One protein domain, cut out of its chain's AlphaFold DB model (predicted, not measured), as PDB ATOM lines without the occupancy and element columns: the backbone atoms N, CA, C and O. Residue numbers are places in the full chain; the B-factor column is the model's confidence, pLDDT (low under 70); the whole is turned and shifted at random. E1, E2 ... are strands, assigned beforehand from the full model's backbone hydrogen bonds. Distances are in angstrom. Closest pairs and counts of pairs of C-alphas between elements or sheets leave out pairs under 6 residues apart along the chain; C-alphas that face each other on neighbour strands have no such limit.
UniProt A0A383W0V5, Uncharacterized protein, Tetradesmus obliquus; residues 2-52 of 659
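This is residues 2 to 52 of the 659 residues of an uncharacterized protein of Tetradesmus obliquus (UniProt A0A383W0V5). This is a small body with little regular structure, built of three folded-back stretches in series: a loop of residues 2 to 18, the short strand hairpin E1 and E2, and a loop of residues 34 to 52. Short antiparallel pairings tie each loop back on itself, residues 5 to 6 with 14 to 15 and 38 to 39 with 50 to 51. The 51 printed residues hold no named helix and two named strands, E1 then E2, antiparallel; the class is all strand, with only 9 residues in named elements. The whole is compact, radius of gyration of the C-alphas 10.5 A, spanning 31 by 21 by 20 A.

Look first at E1, residues 19 to 23, and E2, residues 30 to 33, a hairpin with 144 degrees between directions. C-alphas 19 and 33 face each other at 4.3 A. Within hydrogen-bond range are N 20 and O 32, 2.8 A, and N 32 and O 20, 2.8 A.

Find C-alpha 19 at (212.630, 186.242, 190.966); E1 runs 12.1 A from there to C-alpha 23. E2 runs 10.2 A, ending at C-alpha 33, (210.757, 185.087, 187.285).

The farthest C-alphas, Gly 10 and Asn 37, are 31.9 A apart. The printed part has no cut, and the E1 to E2 link is short. Look for pLDDT under 70 at residues 2, 24 to 27 and 43 to 47.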
ATOM      1  N   LYS A   2     203.734 177.646 193.084       64.94
ATOM      2  CA  LYS A   2     204.890 177.840 193.982       64.94
ATOM      3  C   LYS A   2     204.891 179.294 194.469       64.94
ATOM      4  O   LYS A   2     204.694 180.200 193.660       64.94
ATOM      5  N   LEU A   3     205.070 179.505 195.772       78.69
ATOM      6  CA  LEU A   3     205.181 180.839 196.371       78.69
ATOM      7  C   LEU A   3     206.393 181.563 195.764       78.69
ATOM      8  O   LEU A   3     207.501 181.034 195.802       78.69
ATOM      9  N   LYS A   4     206.171 182.747 195.183       87.06
ATOM     10  CA  LYS A   4     207.224 183.595 194.584       87.06
ATOM     11  C   LYS A   4     207.926 184.487 195.612       87.06
ATOM     12  O   LYS A   4     208.919 185.136 195.301       87.06
ATOM     13  N   THR A   5     207.385 184.523 196.822       85.75
ATOM     14  CA  THR A   5     207.850 185.338 197.935       85.75
ATOM     15  C   THR A   5     208.262 184.453 199.104       85.75
ATOM     16  O   THR A   5     207.824 183.303 199.244       85.75
ATOM     17  N   GLU A   6     209.144 184.979 199.938       87.06
ATOM     18  CA  GLU A   6     209.495 184.405 201.229       87.06
ATOM     19  C   GLU A   6     209.451 185.486 202.307       87.06
ATOM     20  O   GLU A   6     209.778 186.651 202.060       87.06
ATOM     21  N   ALA A   7     208.988 185.098 203.492       84.12
ATOM     22  CA  ALA A   7     209.026 185.952 204.667       84.12
ATOM     23  C   ALA A   7     210.434 185.893 205.264       84.12
ATOM     24  O   ALA A   7     210.968 184.805 205.484       84.12
ATOM     25  N   VAL A   8     211.023 187.055 205.531       82.00
ATOM     26  CA  VAL A   8     212.275 187.153 206.285       82.00
ATOM     27  C   VAL A   8     211.910 187.322 207.759       82.00
ATOM     28  O   VAL A   8     211.094 188.195 208.061       82.00
ATOM     29  N   PRO A   9     212.473 186.531 208.691       82.31
ATOM     30  CA  PRO A   9     212.266 186.757 210.118       82.31
ATOM     31  C   PRO A   9     212.615 188.207 210.490       82.31
ATOM     32  O   PRO A   9     213.741 188.647 210.281       82.31
ATOM     33  N   GLY A  10     211.631 188.962 210.990       82.31
ATOM     34  CA  GLY A  10     211.800 190.369 211.371       82.31
ATOM     35  C   GLY A  10     211.848 191.385 210.217       82.31
ATOM     36  O   GLY A  10     212.154 192.546 210.469       82.31
ATOM     37  N   GLY A  11     211.546 190.990 208.973       81.06
ATOM     38  CA  GLY A  11     211.598 191.868 207.798       81.06
ATOM     39  C   GLY A  11     210.346 191.823 206.915       81.06
ATOM     40  O   GLY A  11     209.456 190.992 207.091       81.06
ATOM     41  N   ALA A  12     210.281 192.728 205.935       83.62
ATOM     42  CA  ALA A  12     209.264 192.683 204.885       83.62
ATOM     43  C   ALA A  12     209.430 191.425 204.010       83.62
ATOM     44  O   ALA A  12     210.530 190.882 203.877       83.62
ATOM     45  N   CYS A  13     208.340 190.964 203.387       85.12
ATOM     46  CA  CYS A  13     208.406 189.911 202.373       85.12
ATOM     47  C   CYS A  13     209.413 190.293 201.280       85.12
ATOM     48  O   CYS A  13     209.442 191.445 200.844       85.12
ATOM     49  N   ARG A  14     210.181 189.314 200.794       87.69
ATOM     50  CA  ARG A  14     211.089 189.474 199.647       87.69
ATOM     51  C   ARG A  14     210.795 188.446 198.563       87.69
ATOM     52  O   ARG A  14     210.123 187.441 198.812       87.69
ATOM     53  N   CYS A  15     211.277 188.703 197.350       89.88
ATOM     54  CA  CYS A  15     211.209 187.721 196.276       89.88
ATOM     55  C   CYS A  15     212.149 186.556 196.603       89.88
ATOM     56  O   CYS A  15     213.235 186.762 197.145       89.88
ATOM     57  N   ARG A  16     211.717 185.324 196.313       90.25
ATOM     58  CA  ARG A  16     212.600 184.154 196.413       90.25
ATOM     59  C   ARG A  16     213.695 184.229 195.350       90.25
ATOM     60  O   ARG A  16     213.521 184.899 194.332       90.25
ATOM     61  N   ALA A  17     214.767 183.465 195.558       89.25
ATOM     62  CA  ALA A  17     215.784 183.230 194.539       89.25
ATOM     63  C   ALA A  17     215.158 182.921 193.166       89.25
ATOM     64  O   ALA A  17     214.152 182.208 193.065       89.25
ATOM     65  N   GLY A  18     215.729 183.519 192.119       90.94
ATOM     66  CA  GLY A  18     215.214 183.395 190.757       90.94
ATOM     67  C   GLY A  18     214.051 184.312 190.385       90.94
ATOM     68  O   GLY A  18     213.515 184.167 189.282       90.94
ATOM     69  N   PHE A  19     213.653 185.242 191.257       92.12
ATOM     70  CA  PHE A  19     212.630 186.242 190.966       92.12
ATOM     71  C   PHE A  19     213.134 187.661 191.256       92.12
ATOM     72  O   PHE A  19     213.708 187.909 192.309       92.12
ATOM     73  N   GLN A  20     212.844 188.596 190.349       91.88
ATOM     74  CA  GLN A  20     213.082 190.029 190.537       91.88
ATOM     75  C   GLN A  20     211.813 190.761 190.965       91.88
ATOM     76  O   GLN A  20     210.707 190.423 190.526       91.88
ATOM     77  N   GLN A  21     211.977 191.799 191.776       89.81
ATOM     78  CA  GLN A  21     210.898 192.709 192.143       89.81
ATOM     79  C   GLN A  21     210.633 193.688 190.990       89.81
ATOM     80  O   GLN A  21     211.530 194.416 190.577       89.81
ATOM     81  N   VAL A  22     209.405 193.714 190.460       87.62
ATOM     82  CA  VAL A  22     209.030 194.620 189.349       87.62
ATOM     83  C   VAL A  22     208.405 195.920 189.857       87.62
ATOM     84  O   VAL A  22     208.543 196.964 189.226       87.62
ATOM     85  N   SER A  23     207.750 195.884 191.016       80.12
ATOM     86  CA  SER A  23     207.194 197.061 191.683       80.12
ATOM     87  C   SER A  23     207.030 196.800 193.182       80.12
ATOM     88  O   SER A  23     206.748 195.680 193.611       80.12
ATOM     89  N   GLY A  24     207.252 197.831 194.001       61.25
ATOM     90  CA  GLY A  24     206.950 197.777 195.430       61.25
ATOM     91  C   GLY A  24     207.241 199.088 196.141       61.25
ATOM     92  O   GLY A  24     208.225 199.202 196.860       61.25
ATOM     93  N   PHE A  25     206.343 200.052 195.973       61.38
ATOM     94  CA  PHE A  25     206.102 201.071 196.988       61.38
ATOM     95  C   PHE A  25     204.635 200.935 197.404       61.38
ATOM     96  O   PHE A  25     203.743 201.217 196.613       61.38
ATOM     97  N   GLY A  26     204.397 200.441 198.624       63.50
ATOM     98  CA  GLY A  26     203.059 200.304 199.210       63.50
ATOM     99  C   GLY A  26     202.362 198.960 198.946       63.50
ATOM    100  O   GLY A  26     201.780 198.730 197.896       63.50
ATOM    101  N   ALA A  27     202.373 198.096 199.963       68.50
ATOM    102  CA  ALA A  27     201.488 196.944 200.201       68.50
ATOM    103  C   ALA A  27     201.585 195.667 199.336       68.50
ATOM    104  O   ALA A  27     201.243 194.609 199.866       68.50
ATOM    105  N   GLN A  28     202.073 195.675 198.088       82.94
ATOM    106  CA  GLN A  28     202.115 194.433 197.292       82.94
ATOM    107  C   GLN A  28     203.446 194.217 196.563       82.94
ATOM    108  O   GLN A  28     203.781 194.920 195.615       82.94
ATOM    109  N   LEU A  29     204.203 193.208 197.007       86.06
ATOM    110  CA  LEU A  29     205.444 192.782 196.366       86.06
ATOM    111  C   LEU A  29     205.125 191.939 195.123       86.06
ATOM    112  O   LEU A  29     204.641 190.809 195.242       86.06
ATOM    113  N   VAL A  30     205.408 192.470 193.932       89.62
ATOM    114  CA  VAL A  30     205.232 191.740 192.667       89.62
ATOM    115  C   VAL A  30     206.574 191.183 192.199       89.62
ATOM    116  O   VAL A  30     207.473 191.929 191.815       89.62
ATOM    117  N   CYS A  31     206.684 189.855 192.212       91.25
ATOM    118  CA  CYS A  31     207.880 189.124 191.805       91.25
ATOM    119  C   CYS A  31     207.699 188.483 190.420       91.25
ATOM    120  O   CYS A  31     206.754 187.711 190.193       91.25
ATOM    121  N   THR A  32     208.643 188.736 189.518       93.69
ATOM    122  CA  THR A  32     208.686 188.164 188.164       93.69
ATOM    123  C   THR A  32     209.886 187.243 188.032       93.69
ATOM    124  O   THR A  32     210.972 187.569 188.496       93.69
ATOM    125  N   ALA A  33     209.689 186.068 187.432       92.81
ATOM    126  CA  ALA A  33     210.757 185.087 187.285       92.81
ATOM    127  C   ALA A  33     211.870 185.628 186.381       92.81
ATOM    128  O   ALA A  33     211.596 186.251 185.353       92.81
ATOM    129  N   CYS A  34     213.116 185.334 186.733       94.81
ATOM    130  CA  CYS A  34     214.255 185.611 185.876       94.81
ATOM    131  C   CYS A  34     214.194 184.795 184.585       94.81
ATOM    132  O   CYS A  34     213.674 183.672 184.563       94.81
ATOM    133  N   ALA A  35     214.766 185.354 183.514       95.38
ATOM    134  CA  ALA A  35     214.931 184.677 182.230       95.38
ATOM    135  C   ALA A  35     215.672 183.330 182.381       95.38
ATOM    136  O   ALA A  35     216.248 183.022 183.428       95.38
ATOM    137  N   ALA A  36     215.640 182.487 181.344       94.31
ATOM    138  CA  ALA A  36     216.239 181.148 181.389       94.31
ATOM    139  C   ALA A  36     217.737 181.162 181.741       94.31
ATOM    140  O   ALA A  36     218.178 180.269 182.448       94.31
ATOM    141  N   ASN A  37     218.476 182.195 181.321       94.19
ATOM    142  CA  ASN A  37     219.908 182.359 181.587       94.19
ATOM    143  C   ASN A  37     220.211 183.484 182.597       94.19
ATOM    144  O   ASN A  37     221.200 184.202 182.459       94.19
ATOM    145  N   ALA A  38     219.318 183.716 183.560       94.81
ATOM    146  CA  ALA A  38     219.488 184.765 184.558       94.81
ATOM    147  C   ALA A  38     219.161 184.270 185.970       94.81
ATOM    148  O   ALA A  38     218.299 183.405 186.152       94.81
ATOM    149  N   TYR A  39     219.836 184.856 186.954       92.56
ATOM    150  CA  TYR A  39     219.720 184.537 188.373       92.56
ATOM    151  C   TYR A  39     219.389 185.793 189.191       92.56
ATOM    152  O   TYR A  39     219.603 186.921 188.736       92.56
ATOM    153  N   ALA A  40     218.857 185.593 190.395       91.38
ATOM    154  CA  ALA A  40     218.649 186.650 191.381       91.38
ATOM    155  C   ALA A  40     218.995 186.111 192.772       91.38
ATOM    156  O   ALA A  40     218.483 185.061 193.176       91.38
ATOM    157  N   LEU A  41     219.876 186.825 193.474       84.38
ATOM    158  CA  LEU A  41     220.257 186.521 194.850       84.38
ATOM    159  C   LEU A  41     219.077 186.832 195.780       84.38
ATOM    160  O   LEU A  41     218.367 187.800 195.551       84.38
ATOM    161  N   PRO A  42     218.837 186.052 196.840       74.38
ATOM    162  CA  PRO A  42     217.840 186.418 197.834       74.38
ATOM    163  C   PRO A  42     218.373 187.528 198.755       74.38
ATOM    164  O   PRO A  42     219.309 187.306 199.521       74.38
ATOM    165  N   GLY A  43     217.725 188.698 198.761       66.12
ATOM    166  CA  GLY A  43     217.845 189.668 199.859       66.12
ATOM    167  C   GLY A  43     218.518 191.004 199.551       66.12
ATOM    168  O   GLY A  43     218.748 191.759 200.498       66.12
ATOM    169  N   LEU A  44     218.788 191.345 198.289       62.34
ATOM    170  CA  LEU A  44     219.231 192.692 197.925       62.34
ATOM    171  C   LEU A  44     218.026 193.472 197.376       62.34
ATOM    172  O   LEU A  44     217.404 193.113 196.388       62.34
ATOM    173  N   ALA A  45     217.672 194.593 198.004       53.41
ATOM    174  CA  ALA A  45     216.452 195.360 197.700       53.41
ATOM    175  C   ALA A  45     216.366 195.958 196.268       53.41
ATOM    176  O   ALA A  45     215.456 196.725 195.970       53.41
ATOM    177  N   THR A  46     217.309 195.629 195.380       61.88
ATOM    178  CA  THR A  46     217.410 196.108 193.992       61.88
ATOM    179  C   THR A  46     217.578 194.970 192.977       61.88
ATOM    180  O   THR A  46     218.034 195.230 191.866       61.88
ATOM    181  N   ASP A  47     217.235 193.726 193.341       63.25
ATOM    182  CA  ASP A  47     217.497 192.494 192.575       63.25
ATOM    183  C   ASP A  47     216.843 192.469 191.182       63.25
ATOM    184  O   ASP A  47     215.844 191.793 190.944       63.25
ATOM    185  N   ALA A  48     217.434 193.190 190.231       87.38
ATOM    186  CA  ALA A  48     217.283 192.920 188.815       87.38
ATOM    187  C   ALA A  48     217.943 191.571 188.517       87.38
ATOM    188  O   ALA A  48     219.054 191.289 188.977       87.38
ATOM    189  N   CYS A  49     217.271 190.743 187.725       92.81
ATOM    190  CA  CYS A  49     217.836 189.483 187.270       92.81
ATOM    191  C   CYS A  49     219.144 189.743 186.518       92.81
ATOM    192  O   CYS A  49     219.158 190.448 185.505       92.81
ATOM    193  N   LYS A  50     220.239 189.152 186.992       92.62
ATOM    194  CA  LYS A  50     221.544 189.255 186.336       92.62
ATOM    195  C   LYS A  50     221.713 188.088 185.368       92.62
ATOM    196  O   LYS A  50     221.400 186.956 185.745       92.62
ATOM    197  N   PRO A  51     222.180 188.318 184.129       94.25
ATOM    198  CA  PRO A  51     222.510 187.220 183.235       94.25
ATOM    199  C   PRO A  51     223.695 186.434 183.801       94.25
ATOM    200  O   PRO A  51     224.625 187.014 184.364       94.25
ATOM    201  N   CYS A  52     223.663 185.117 183.643       93.94
ATOM    202  CA  CYS A  52     224.813 184.288 183.958       93.94
ATOM    203  C   CYS A  52     225.948 184.542 182.943       93.94
ATOM    204  O   CYS A  52     225.663 184.690 181.748       93.94
TER     205      CYS A  52